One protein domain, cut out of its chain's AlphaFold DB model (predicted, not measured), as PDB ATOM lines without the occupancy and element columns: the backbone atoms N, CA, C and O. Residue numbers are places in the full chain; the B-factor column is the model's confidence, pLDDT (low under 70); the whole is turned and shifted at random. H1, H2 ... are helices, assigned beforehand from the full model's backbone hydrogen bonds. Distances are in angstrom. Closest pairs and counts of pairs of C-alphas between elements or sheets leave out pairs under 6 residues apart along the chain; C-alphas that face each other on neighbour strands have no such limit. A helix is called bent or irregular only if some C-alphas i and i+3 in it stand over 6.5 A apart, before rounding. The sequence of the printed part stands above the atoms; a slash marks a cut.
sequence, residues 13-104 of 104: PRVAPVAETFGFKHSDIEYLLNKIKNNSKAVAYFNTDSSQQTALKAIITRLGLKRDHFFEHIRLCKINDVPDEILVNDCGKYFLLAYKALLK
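This is residues 13 to 104 of the 104 residues of an uncharacterized protein of [Flavobacterium] thermophilum (UniProt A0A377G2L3). Seven helices make a compact cluster around two crossed ones, H4 and H7, which form the core at about a right angle. H2 packs on one side of the crossing, H6 packs on both core helices, H1 runs beside the later part of H4, and H3 runs beside H7. H5 lies near the end of H4 away from H3, touching no helix. The printed part has 92 residues with seven named helices, H1 to H7 in chain order, and no named strand; the class is all helix, and the packing is mostly crossed. It is compact, with a radius of gyration of the C-alphas of 11.9 A and spans of 31 by 29 by 19 A.

H1, residues 16 to 22, touches residues 57 to 61 of H4, residues 49 to 63, at a shallow tilt of 18 degrees, the same way; the closest C-alphas are those of Val 18 and Lys 57, 6.5 A apart. H2, residues 26 to 37, touches H4 with residues 32 to 37, closest at the C-alphas of Leu 33 and Gln 53, 7.1 A, at a steep tilt of 69.8 degrees, only just short of perpendicular. H3, residues 40 to 45, touches H7, residues 93 to 102, closest at the C-alphas of Ala 42 and Leu 97, 5.1 A, at a shallow tilt of 26 degrees, opposite ways. H4 and H7 touch about perpendicular, at 85 degrees, with the C-alphas of Ala 55 and Phe 95 closest at 5.7 A. H5, residues 67 to 77, is close to H7 but not clearly touching: the closest C-alphas, of Ile 74 and Leu 102, are 7.0 A apart. H6, residues 84 to 91, touches residues 58 to 63 of H4, closest at the C-alphas of Ile 59 and Cys 91, 5.0 A, and is apart from H5. Every O i to N i+4 pair is within hydrogen-bond range in H1 to H6, and 4 of 6 are in H7, which is irregular: its C-alphas 94 and 97 are 7.6 A apart.

H1 begins at C-alpha 16 (166.097, 248.128, 152.055). H2 is 16.2 A long from first to last C-alpha, H4 21.3 A, H5 15.3 A and H7 15.1 A. H4 begins at C-alpha 49 (169.991, 237.833, 159.889), and H7 ends at C-alpha 102 (167.377, 231.578, 145.715).

The two C-alphas farthest apart, of Pro 13 and Asn 80, are 33.1 A apart. The printed part has no cut and ends at residue 104, the chain's last. The link from H5 to H6 is short, the other links are tight. The mean pLDDT of the printed part is 93.5, and residues 79 to 81 are under 70.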
ATOM      1  N   PRO A  13     166.787 246.503 157.193       95.62
ATOM      2  CA  PRO A  13     167.505 247.768 157.019       95.62
ATOM      3  C   PRO A  13     168.764 247.655 156.151       95.62
ATOM      4  O   PRO A  13     169.177 248.629 155.525       95.62
ATOM      5  N   ARG A  14     169.408 246.482 156.095       96.94
ATOM      6  CA  ARG A  14     170.653 246.311 155.328       96.94
ATOM      7  C   ARG A  14     170.411 246.204 153.824       96.94
ATOM      8  O   ARG A  14     171.284 246.605 153.055       96.94
ATOM      9  N   VAL A  15     169.259 245.678 153.409       97.06
ATOM     10  CA  VAL A  15     168.899 245.476 151.994       97.06
ATOM     11  C   VAL A  15     167.878 246.503 151.498       97.06
ATOM     12  O   VAL A  15     167.831 246.765 150.300       97.06
ATOM     13  N   ALA A  16     167.140 247.161 152.397       96.50
ATOM     14  CA  ALA A  16     166.097 248.128 152.055       96.50
ATOM     15  C   ALA A  16     166.510 249.200 151.025       96.50
ATOM     16  O   ALA A  16     165.785 249.346 150.039       96.50
ATOM     17  N   PRO A  17     167.680 249.873 151.137       96.12
ATOM     18  CA  PRO A  17     168.052 250.912 150.172       96.12
ATOM     19  C   PRO A  17     168.196 250.382 148.742       96.12
ATOM     20  O   PRO A  17     167.797 251.030 147.774       96.12
ATOM     21  N   VAL A  18     168.765 249.179 148.593       97.38
ATOM     22  CA  VAL A  18     168.978 248.591 147.266       97.38
ATOM     23  C   VAL A  18     167.693 247.981 146.721       97.38
ATOM     24  O   VAL A  18     167.394 248.132 145.543       97.38
ATOM     25  N   ALA A  19     166.894 247.364 147.590       96.94
ATOM     26  CA  ALA A  19     165.580 246.849 147.246       96.94
ATOM     27  C   ALA A  19     164.690 247.959 146.664       96.94
ATOM     28  O   ALA A  19     164.167 247.800 145.564       96.94
ATOM     29  N   GLU A  20     164.613 249.115 147.326       95.62
ATOM     30  CA  GLU A  20     163.857 250.272 146.835       95.62
ATOM     31  C   GLU A  20     164.401 250.784 145.490       95.62
ATOM     32  O   GLU A  20     163.639 250.970 144.541       95.62
ATOM     33  N   THR A  21     165.727 250.902 145.357       96.75
ATOM     34  CA  THR A  21     166.395 251.341 144.114       96.75
ATOM     35  C   THR A  21     166.030 250.468 142.902       96.75
ATOM     36  O   THR A  21     165.842 250.963 141.780       96.75
ATOM     37  N   PHE A  22     165.905 249.156 143.106       97.44
ATOM     38  CA  PHE A  22     165.567 248.202 142.048       97.44
ATOM     39  C   PHE A  22     164.072 247.845 141.976       97.44
ATOM     40  O   PHE A  22     163.674 247.063 141.110       97.44
ATOM     41  N   GLY A  23     163.235 248.479 142.804       96.62
ATOM     42  CA  GLY A  23     161.776 248.346 142.772       96.62
ATOM     43  C   GLY A  23     161.224 247.103 143.474       96.62
ATOM     44  O   GLY A  23     160.098 246.703 143.191       96.62
ATOM     45  N   PHE A  24     161.996 246.475 144.362       97.44
ATOM     46  CA  PHE A  24     161.533 245.365 145.193       97.44
ATOM     47  C   PHE A  24     160.618 245.866 146.309       97.44
ATOM     48  O   PHE A  24     160.872 246.891 146.945       97.44
ATOM     49  N   LYS A  25     159.565 245.100 146.577       95.75
ATOM     50  CA  LYS A  25     158.630 245.313 147.683       95.75
ATOM     51  C   LYS A  25     159.106 244.560 148.922       95.75
ATOM     52  O   LYS A  25     159.902 243.626 148.828       95.75
ATOM     53  N   HIS A  26     158.558 244.919 150.082       96.06
ATOM     54  CA  HIS A  26     158.792 244.194 151.337       96.06
ATOM     55  C   HIS A  26     158.554 242.680 151.186       96.06
ATOM     56  O   HIS A  26     159.464 241.906 151.472       96.06
ATOM     57  N   SER A  27     157.425 242.276 150.594       96.88
ATOM     58  CA  SER A  27     157.087 240.864 150.353       96.88
ATOM     59  C   SER A  27     158.095 240.127 149.464       96.88
ATOM     60  O   SER A  27     158.307 238.928 149.630       96.88
ATOM     61  N   ASP A  28     158.730 240.823 148.512       97.75
ATOM     62  CA  ASP A  28     159.757 240.215 147.661       97.75
ATOM     63  C   ASP A  28     161.020 239.914 148.484       97.75
ATOM     64  O   ASP A  28     161.603 238.838 148.367       97.75
ATOM     65  N   ILE A  29     161.433 240.852 149.340       98.12
ATOM     66  CA  ILE A  29     162.608 240.694 150.205       98.12
ATOM     67  C   ILE A  29     162.369 239.634 151.276       98.12
ATOM     68  O   ILE A  29     163.245 238.798 151.497       98.12
ATOM     69  N   GLU A  30     161.187 239.620 151.887       97.75
ATOM     70  CA  GLU A  30     160.778 238.574 152.823       97.75
ATOM     71  C   GLU A  30     160.864 237.188 152.168       97.75
ATOM     72  O   GLU A  30     161.514 236.282 152.696       97.75
ATOM     73  N   TYR A  31     160.288 237.033 150.973       97.56
ATOM     74  CA  TYR A  31     160.343 235.786 150.213       97.56
ATOM     75  C   TYR A  31     161.787 235.334 149.923       97.56
ATOM     76  O   TYR A  31     162.143 234.180 150.183       97.56
ATOM     77  N   LEU A  32     162.638 236.235 149.419       97.81
ATOM     78  CA  LEU A  32     164.030 235.920 149.076       97.81
ATOM     79  C   LEU A  32     164.869 235.584 150.320       97.81
ATOM     80  O   LEU A  32     165.669 234.646 150.293       97.81
ATOM     81  N   LEU A  33     164.672 236.292 151.435       98.12
ATOM     82  CA  LEU A  33     165.336 235.966 152.699       98.12
ATOM     83  C   LEU A  33     164.869 234.619 153.248       98.12
ATOM     84  O   LEU A  33     165.702 233.835 153.692       98.12
ATOM     85  N   ASN A  34     163.576 234.306 153.161       97.56
ATOM     86  CA  ASN A  34     163.056 233.006 153.579       97.56
ATOM     87  C   ASN A  34     163.664 231.860 152.757       97.56
ATOM     88  O   ASN A  34     164.006 230.818 153.316       97.56
ATOM     89  N   LYS A  35     163.907 232.055 151.455       96.62
ATOM     90  CA  LYS A  35     164.658 231.089 150.631       96.62
ATOM     91  C   LYS A  35     166.082 230.858 151.146       96.62
ATOM     92  O   LYS A  35     166.507 229.709 151.257       96.62
ATOM     93  N   ILE A  36     166.799 231.923 151.510       96.94
ATOM     94  CA  ILE A  36     168.146 231.824 152.098       96.94
ATOM     95  C   ILE A  36     168.094 231.099 153.452       96.94
ATOM     96  O   ILE A  36     168.880 230.180 153.682       96.94
ATOM     97  N   LYS A  37     167.139 231.462 154.316       96.25
ATOM     98  CA  LYS A  37     166.938 230.878 155.655       96.25
ATOM     99  C   LYS A  37     166.567 229.396 155.622       96.25
ATOM    100  O   LYS A  37     166.950 228.650 156.514       96.25
ATOM    101  N   ASN A  38     165.886 228.950 154.571       95.88
ATOM    102  CA  ASN A  38     165.521 227.545 154.392       95.88
ATOM    103  C   ASN A  38     166.659 226.685 153.810       95.88
ATOM    104  O   ASN A  38     166.499 225.476 153.642       95.88
ATOM    105  N   ASN A  39     167.822 227.270 153.504       95.56
ATOM    106  CA  ASN A  39     168.992 226.542 153.025       95.56
ATOM    107  C   ASN A  39     170.034 226.391 154.143       95.56
ATOM    108  O   ASN A  39     170.735 227.339 154.492       95.56
ATOM    109  N   SER A  40     170.195 225.169 154.656       95.38
ATOM    110  CA  SER A  40     171.088 224.875 155.786       95.38
ATOM    111  C   SER A  40     172.551 225.268 155.546       95.38
ATOM    112  O   SER A  40     173.208 225.755 156.462       95.38
ATOM    113  N   LYS A  41     173.065 225.122 154.315       95.12
ATOM    114  CA  LYS A  41     174.437 225.534 153.971       95.12
ATOM    115  C   LYS A  41     174.583 227.053 153.979       95.12
ATOM    116  O   LYS A  41     175.586 227.566 154.468       95.12
ATOM    117  N   ALA A  42     173.589 227.765 153.448       95.31
ATOM    118  CA  ALA A  42     173.580 229.220 153.462       95.31
ATOM    119  C   ALA A  42     173.475 229.756 154.896       95.31
ATOM    120  O   ALA A  42     174.228 230.655 155.243       95.31
ATOM    121  N   VAL A  43     172.629 229.167 155.747       95.06
ATOM    122  CA  VAL A  43     172.514 229.547 157.166       95.06
ATOM    123  C   VAL A  43     173.803 229.271 157.940       95.06
ATOM    124  O   VAL A  43     174.238 230.123 158.706       95.06
ATOM    125  N   ALA A  44     174.452 228.125 157.717       96.06
ATOM    126  CA  ALA A  44     175.724 227.812 158.371       96.06
ATOM    127  C   ALA A  44     176.829 228.826 158.018       96.06
ATOM    128  O   ALA A  44     177.660 229.152 158.861       96.06
ATOM    129  N   TYR A  45     176.825 229.341 156.785       96.38
ATOM    130  CA  TYR A  45     177.790 230.338 156.320       96.38
ATOM    131  C   TYR A  45     177.413 231.772 156.740       96.38
ATOM    132  O   TYR A  45     178.248 232.527 157.231       96.38
ATOM    133  N   PHE A  46     176.142 232.146 156.581       96.06
ATOM    134  CA  PHE A  46     175.558 233.430 156.979       96.06
ATOM    135  C   PHE A  46     174.749 233.255 158.266       96.06
ATOM    136  O   PHE A  46     173.519 233.311 158.285       96.06
ATOM    137  N   ASN A  47     175.467 233.049 159.361       92.06
ATOM    138  CA  ASN A  47     174.928 232.688 160.673       92.06
ATOM    139  C   ASN A  47     174.109 233.778 161.400       92.06
ATOM    140  O   ASN A  47     173.738 233.585 162.553       92.06
ATOM    141  N   THR A  48     173.826 234.920 160.767       96.50
ATOM    142  CA  THR A  48     173.004 235.991 161.351       96.50
ATOM    143  C   THR A  48     172.042 236.561 160.317       96.50
ATOM    144  O   THR A  48     172.356 236.607 159.126       96.50
ATOM    145  N   ASP A  49     170.915 237.108 160.770       94.69
ATOM    146  CA  ASP A  49     169.991 237.833 159.889       94.69
ATOM    147  C   ASP A  49     170.689 238.992 159.155       94.69
ATOM    148  O   ASP A  49     170.471 239.209 157.964       94.69
ATOM    149  N   SER A  50     171.591 239.712 159.833       96.62
ATOM    150  CA  SER A  50     172.326 240.827 159.220       96.62
ATOM    151  C   SER A  50     173.261 240.363 158.095       96.62
ATOM    152  O   SER A  50     173.375 241.048 157.073       96.62
ATOM    153  N   SER A  51     173.938 239.218 158.248       97.38
ATOM    154  CA  SER A  51     174.813 238.677 157.201       97.38
ATOM    155  C   SER A  51     174.014 238.110 156.025       97.38
ATOM    156  O   SER A  51     174.404 238.326 154.878       97.38
ATOM    157  N   GLN A  52     172.845 237.514 156.270       97.56
ATOM    158  CA  GLN A  52     171.921 237.068 155.217       97.56
ATOM    159  C   GLN A  52     171.351 238.244 154.412       97.56
ATOM    160  O   GLN A  52     171.367 238.212 153.180       97.56
ATOM    161  N   GLN A  53     170.927 239.327 155.077       98.06
ATOM    162  CA  GLN A  53     170.506 240.552 154.386       98.06
ATOM    163  C   GLN A  53     171.648 241.167 153.572       98.06
ATOM    164  O   GLN A  53     171.430 241.648 152.462       98.06
ATOM    165  N   THR A  54     172.876 241.137 154.094       97.81
ATOM    166  CA  THR A  54     174.059 241.631 153.373       97.81
ATOM    167  C   THR A  54     174.344 240.792 152.127       97.81
ATOM    168  O   THR A  54     174.643 241.355 151.074       97.81
ATOM    169  N   ALA A  55     174.191 239.468 152.213       97.81
ATOM    170  CA  ALA A  55     174.323 238.579 151.065       97.81
ATOM    171  C   ALA A  55     173.259 238.872 149.998       97.81
ATOM    172  O   ALA A  55     173.599 239.052 148.829       97.81
ATOM    173  N   LEU A  56     171.988 239.010 150.394       98.31
ATOM    174  CA  LEU A  56     170.909 239.358 149.466       98.31
ATOM    175  C   LEU A  56     171.134 240.731 148.817       98.31
ATOM    176  O   LEU A  56     170.998 240.869 147.602       98.31
ATOM    177  N   LYS A  57     171.548 241.731 149.604       97.94
ATOM    178  CA  LYS A  57     171.934 243.053 149.096       97.94
ATOM    179  C   LYS A  57     173.022 242.934 148.031       97.94
ATOM    180  O   LYS A  57     172.897 243.554 146.977       97.94
ATOM    181  N   ALA A  58     174.079 242.163 148.292       97.19
ATOM    182  CA  ALA A  58     175.172 241.971 147.345       97.19
ATOM    183  C   ALA A  58     174.687 241.331 146.036       97.19
ATOM    184  O   ALA A  58     175.027 241.832 144.969       97.19
ATOM    185  N   ILE A  59     173.838 240.302 146.114       97.50
ATOM    186  CA  ILE A  59     173.247 239.644 144.939       97.50
ATOM    187  C   ILE A  59     172.422 240.642 144.112       97.50
ATOM    188  O   ILE A  59     172.678 240.799 142.920       97.50
ATOM    189  N   ILE A  60     171.486 241.370 144.739       97.81
ATOM    190  CA  ILE A  60     170.642 242.368 144.051       97.81
ATOM    191  C   ILE A  60     171.504 243.458 143.399       97.81
ATOM    192  O   ILE A  60     171.301 243.794 142.235       97.81
ATOM    193  N   THR A  61     172.490 243.984 144.134       97.00
ATOM    194  CA  THR A  61     173.375 245.049 143.638       97.00
ATOM    195  C   THR A  61     174.171 244.595 142.419       97.00
ATOM    196  O   THR A  61     174.281 245.342 141.454       97.00
ATOM    197  N   ARG A  62     174.750 243.389 142.470       95.50
ATOM    198  CA  ARG A  62     175.643 242.892 141.416       95.50
ATOM    199  C   ARG A  62     174.900 242.504 140.149       95.50
ATOM    200  O   ARG A  62     175.387 242.811 139.071       95.50
ATOM    201  N   LEU A  63     173.728 241.883 140.283       95.06
ATOM    202  CA  LEU A  63     172.875 241.607 139.130       95.06
ATOM    203  C   LEU A  63     172.370 242.911 138.499       95.06
ATOM    204  O   LEU A  63     172.222 242.986 137.285       95.06
ATOM    205  N   GLY A  64     172.108 243.944 139.307       96.06
ATOM    206  CA  GLY A  64     171.699 245.258 138.804       96.06
ATOM    207  C   GLY A  64     170.350 245.244 138.073       96.06
ATOM    208  O   GLY A  64     170.034 246.165 137.321       96.06
ATOM    209  N   LEU A  65     169.551 244.193 138.277       96.56
ATOM    210  CA  LEU A  65     168.280 243.977 137.596       96.56
ATOM    211  C   LEU A  65     167.130 244.620 138.372       96.56
ATOM    212  O   LEU A  65     167.057 244.542 139.599       96.56
ATOM    213  N   LYS A  66     166.179 245.212 137.640       97.94
ATOM    214  CA  LYS A  66     164.877 245.597 138.206       97.94
ATOM    215  C   LYS A  66     164.105 244.351 138.643       97.94
ATOM    216  O   LYS A  66     164.282 243.290 138.050       97.94
ATOM    217  N   ARG A  67     163.230 244.509 139.640       97.12
ATOM    218  CA  ARG A  67     162.432 243.445 140.277       97.12
ATOM    219  C   ARG A  67     161.984 242.331 139.323       97.12
ATOM    220  O   ARG A  67     162.324 241.174 139.545       97.12
ATOM    221  N   ASP A  68     161.239 242.667 138.273       96.62
ATOM    222  CA  ASP A  68     160.635 241.653 137.402       96.62
ATOM    223  C   ASP A  68     161.701 240.877 136.609       96.62
ATOM    224  O   ASP A  68     161.652 239.651 136.543       96.62
ATOM    225  N   HIS A  69     162.736 241.565 136.114       97.19
ATOM    226  CA  HIS A  69     163.880 240.925 135.455       97.19
ATOM    227  C   HIS A  69     164.734 240.101 136.418       97.19
ATOM    228  O   HIS A  69     165.284 239.083 136.014       97.19
ATOM    229  N   PHE A  70     164.848 240.505 137.685       96.94
ATOM    230  CA  PHE A  70     165.533 239.708 138.697       96.94
ATOM    231  C   PHE A  70     164.815 238.377 138.910       96.94
ATOM    232  O   PHE A  70     165.448 237.328 138.873       96.94
ATOM    233  N   PHE A  71     163.493 238.397 139.101       95.62
ATOM    234  CA  PHE A  71     162.730 237.161 139.275       95.62
ATOM    235  C   PHE A  71     162.741 236.293 138.022       95.62
ATOM    236  O   PHE A  71     162.860 235.074 138.139       95.62
ATOM    237  N   GLU A  72     162.688 236.903 136.839       94.12
ATOM    238  CA  GLU A  72     162.849 236.179 135.583       94.12
ATOM    239  C   GLU A  72     164.240 235.542 135.477       94.12
ATOM    240  O   GLU A  72     164.350 234.366 135.147       94.12
ATOM    241  N   HIS A  73     165.298 236.260 135.853       93.19
ATOM    242  CA  HIS A  73     166.655 235.722 135.902       93.19
ATOM    243  C   HIS A  73     166.766 234.536 136.871       93.19
ATOM    244  O   HIS A  73     167.250 233.478 136.482       93.19
ATOM    245  N   ILE A  74     166.241 234.655 138.098       92.75
ATOM    246  CA  ILE A  74     166.185 233.542 139.064       92.75
ATOM    247  C   ILE A  74     165.424 232.342 138.481       92.75
ATOM    248  O   ILE A  74     165.859 231.201 138.630       92.75
ATOM    249  N   ARG A  75     164.298 232.586 137.801       91.00
ATOM    250  CA  ARG A  75     163.466 231.547 137.179       91.00
ATOM    251  C   ARG A  75     164.186 230.843 136.027       91.00
ATOM    252  O   ARG A  75     164.069 229.627 135.910       91.00
ATOM    253  N   LEU A  76     164.912 231.583 135.192       88.19
ATOM    254  CA  LEU A  76     165.667 231.042 134.061       88.19
ATOM    255  C   LEU A  76     166.921 230.292 134.526       88.19
ATOM    256  O   LEU A  76     167.157 229.177 134.074       88.19
ATOM    257  N   CYS A  77     167.666 230.833 135.495       86.75
ATOM    258  CA  CYS A  77     168.836 230.171 136.088       86.75
ATOM    259  C   CYS A  77     168.475 228.920 136.909       86.75
ATOM    260  O   CYS A  77     169.339 228.091 137.183       86.75
ATOM    261  N   LYS A  78     167.201 228.753 137.288       75.00
ATOM    262  CA  LYS A  78     166.675 227.523 137.902       75.00
ATOM    263  C   LYS A  78     166.592 226.346 136.910       75.00
ATOM    264  O   LYS A  78     166.394 225.209 137.336       75.00
ATOM    265  N   ILE A  79     166.764 226.578 135.607       56.41
ATOM    266  CA  ILE A  79     166.763 225.527 134.582       56.41
ATOM    267  C   ILE A  79     168.175 224.913 134.491       56.41
ATOM    268  O   ILE A  79     169.002 225.379 133.723       56.41
ATOM    269  N   ASN A  80     168.405 223.878 135.311       54.44
ATOM    270  CA  ASN A  80     169.472 222.858 135.289       54.44
ATOM    271  C   ASN A  80     170.939 223.309 135.066       54.44
ATOM    272  O   ASN A  80     171.334 223.718 133.983       54.44
ATOM    273  N   ASP A  81     171.765 223.074 136.094       66.06
ATOM    274  CA  ASP A  81     173.236 223.009 136.053       66.06
ATOM    275  C   ASP A  81     173.986 224.245 135.540       66.06
ATOM    276  O   ASP A  81     174.935 224.137 134.763       66.06
ATOM    277  N   VAL A  82     173.638 225.436 136.043       81.69
ATOM    278  CA  VAL A  82     174.530 226.595 135.892       81.69
ATOM    279  C   VAL A  82     175.823 226.337 136.690       81.69
ATOM    280  O   VAL A  82     175.740 226.174 137.914       81.69
ATOM    281  N   PRO A  83     177.007 226.312 136.044       88.56
ATOM    282  CA  PRO A  83     178.278 226.103 136.726       88.56
ATOM    283  C   PRO A  83     178.544 227.163 137.794       88.56
ATOM    284  O   PRO A  83     178.169 228.332 137.649       88.56
ATOM    285  N   ASP A  84     179.247 226.765 138.852       90.38
ATOM    286  CA  ASP A  84     179.581 227.651 139.965       90.38
ATOM    287  C   ASP A  84     180.352 228.876 139.482       90.38
ATOM    288  O   ASP A  84     180.095 229.968 139.974       90.38
ATOM    289  N   GLU A  85     181.230 228.741 138.489       91.31
ATOM    290  CA  GLU A  85     181.997 229.851 137.920       91.31
ATOM    291  C   GLU A  85     181.092 230.948 137.345       91.31
ATOM    292  O   GLU A  85     181.354 232.135 137.544       91.31
ATOM    293  N   ILE A  86     180.000 230.561 136.678       88.88
ATOM    294  CA  ILE A  86     179.028 231.509 136.123       88.88
ATOM    295  C   ILE A  86     178.299 232.216 137.265       88.88
ATOM    296  O   ILE A  86     178.279 233.445 137.329       88.88
ATOM    297  N   LEU A  87     177.793 231.451 138.233       90.06
ATOM    298  CA  LEU A  87     177.101 232.014 139.392       90.06
ATOM    299  C   LEU A  87     178.019 232.915 140.236       90.06
ATOM    300  O   LEU A  87     177.566 233.901 140.816       90.06
ATOM    301  N   VAL A  88     179.313 232.599 140.312       92.56
ATOM    302  CA  VAL A  88     180.336 233.405 140.989       92.56
ATOM    303  C   VAL A  88     180.573 234.726 140.266       92.56
ATOM    304  O   VAL A  88     180.781 235.733 140.945       92.56
ATOM    305  N   ASN A  89     180.525 234.764 138.936       90.62
ATOM    306  CA  ASN A  89     180.618 236.026 138.200       90.62
ATOM    307  C   ASN A  89     179.429 236.936 138.531       90.62
ATOM    308  O   ASN A  89     179.629 238.099 138.905       90.62
ATOM    309  N   ASP A  90     178.223 236.366 138.520       89.06
ATOM    310  CA  ASP A  90     176.976 237.073 138.811       89.06
ATOM    311  C   ASP A  90     176.951 237.616 140.247       89.06
ATOM    312  O   ASP A  90     176.852 238.822 140.480       89.06
ATOM    313  N   CYS A  91     177.091 236.741 141.246       91.19
ATOM    314  CA  CYS A  91     176.869 237.116 142.645       91.19
ATOM    315  C   CYS A  91     178.140 237.311 143.476       91.19
ATOM    316  O   CYS A  91     178.069 237.886 144.557       91.19
ATOM    317  N   GLY A  92     179.306 236.882 142.995       92.38
ATOM    318  CA  GLY A  92     180.555 236.854 143.755       92.38
ATOM    319  C   GLY A  92     180.728 235.585 144.597       92.38
ATOM    320  O   GLY A  92     179.790 235.066 145.201       92.38
ATOM    321  N   LYS A  93     181.978 235.113 144.717       92.50
ATOM    322  CA  LYS A  93     182.317 233.839 145.385       92.50
ATOM    323  C   LYS A  93     181.804 233.704 146.819       92.50
ATOM    324  O   LYS A  93     181.408 232.621 147.232       92.50
ATOM    325  N   TYR A  94     181.781 234.806 147.565       94.06
ATOM    326  CA  TYR A  94     181.354 234.818 148.963       94.06
ATOM    327  C   TYR A  94     179.839 234.697 149.133       94.06
ATOM    328  O   TYR A  94     179.390 234.369 150.221       94.06
ATOM    329  N   PHE A  95     179.054 234.945 148.079       95.81
ATOM    330  CA  PHE A  95     177.590 234.973 148.131       95.81
ATOM    331  C   PHE A  95     176.938 233.807 147.383       95.81
ATOM    332  O   PHE A  95     175.716 233.668 147.406       95.81
ATOM    333  N   LEU A  96     177.754 232.912 146.813       94.50
ATOM    334  CA  LEU A  96     177.320 231.766 146.019       94.50
ATOM    335  C   LEU A  96     176.319 230.865 146.756       94.50
ATOM    336  O   LEU A  96     175.339 230.426 146.164       94.50
ATOM    337  N   LEU A  97     176.525 230.605 148.051       95.06
ATOM    338  CA  LEU A  97     175.617 229.761 148.840       95.06
ATOM    339  C   LEU A  97     174.227 230.389 149.005       95.06
ATOM    340  O   LEU A  97     173.226 229.685 148.879       95.06
ATOM    341  N   ALA A  98     174.164 231.702 149.253       95.81
ATOM    342  CA  ALA A  98     172.900 232.430 149.315       95.81
ATOM    343  C   ALA A  98     172.250 232.481 147.933       95.81
ATOM    344  O   ALA A  98     171.055 232.235 147.813       95.81
ATOM    345  N   TYR A  99     173.036 232.709 146.881       95.19
ATOM    346  CA  TYR A  99     172.502 232.782 145.530       95.19
ATOM    347  C   TYR A  99     171.906 231.445 145.070       95.19
ATOM    348  O   TYR A  99     170.756 231.390 144.645       95.19
ATOM    349  N   LYS A 100     172.616 230.338 145.307       93.25
ATOM    350  CA  LYS A 100     172.105 228.975 145.098       93.25
ATOM    351  C   LYS A 100     170.854 228.662 145.920       93.25
ATOM    352  O   LYS A 100     170.065 227.819 145.508       93.25
ATOM    353  N   ALA A 101     170.672 229.286 147.085       94.06
ATOM    354  CA  ALA A 101     169.445 229.129 147.863       94.06
ATOM    355  C   ALA A 101     168.238 229.781 147.172       94.06
ATOM    356  O   ALA A 101     167.146 229.228 147.237       94.06
ATOM    357  N   LEU A 102     168.437 230.902 146.471       94.44
ATOM    358  CA  LEU A 102     167.377 231.578 145.715       94.44
ATOM    359  C   LEU A 102     166.922 230.777 144.486       94.44
ATOM    360  O   LEU A 102     165.752 230.839 144.121       94.44
ATOM    361  N   LEU A 103     167.833 230.015 143.870       91.12
ATOM    362  CA  LEU A 103     167.556 229.215 142.670       91.12
ATOM    363  C   LEU A 103     166.743 227.932 142.945       91.12
ATOM    364  O   LEU A 103     166.261 227.310 142.003       91.12
ATOM    365  N   LYS A 104     166.582 227.510 144.207       81.50
ATOM    366  CA  LYS A 104     165.848 226.287 144.591       81.50
ATOM    367  C   LYS A 104     164.399 226.599 144.951       81.50
ATOM    368  O   LYS A 104     163.477 226.025 144.329       81.50
TER     369      LYS A 104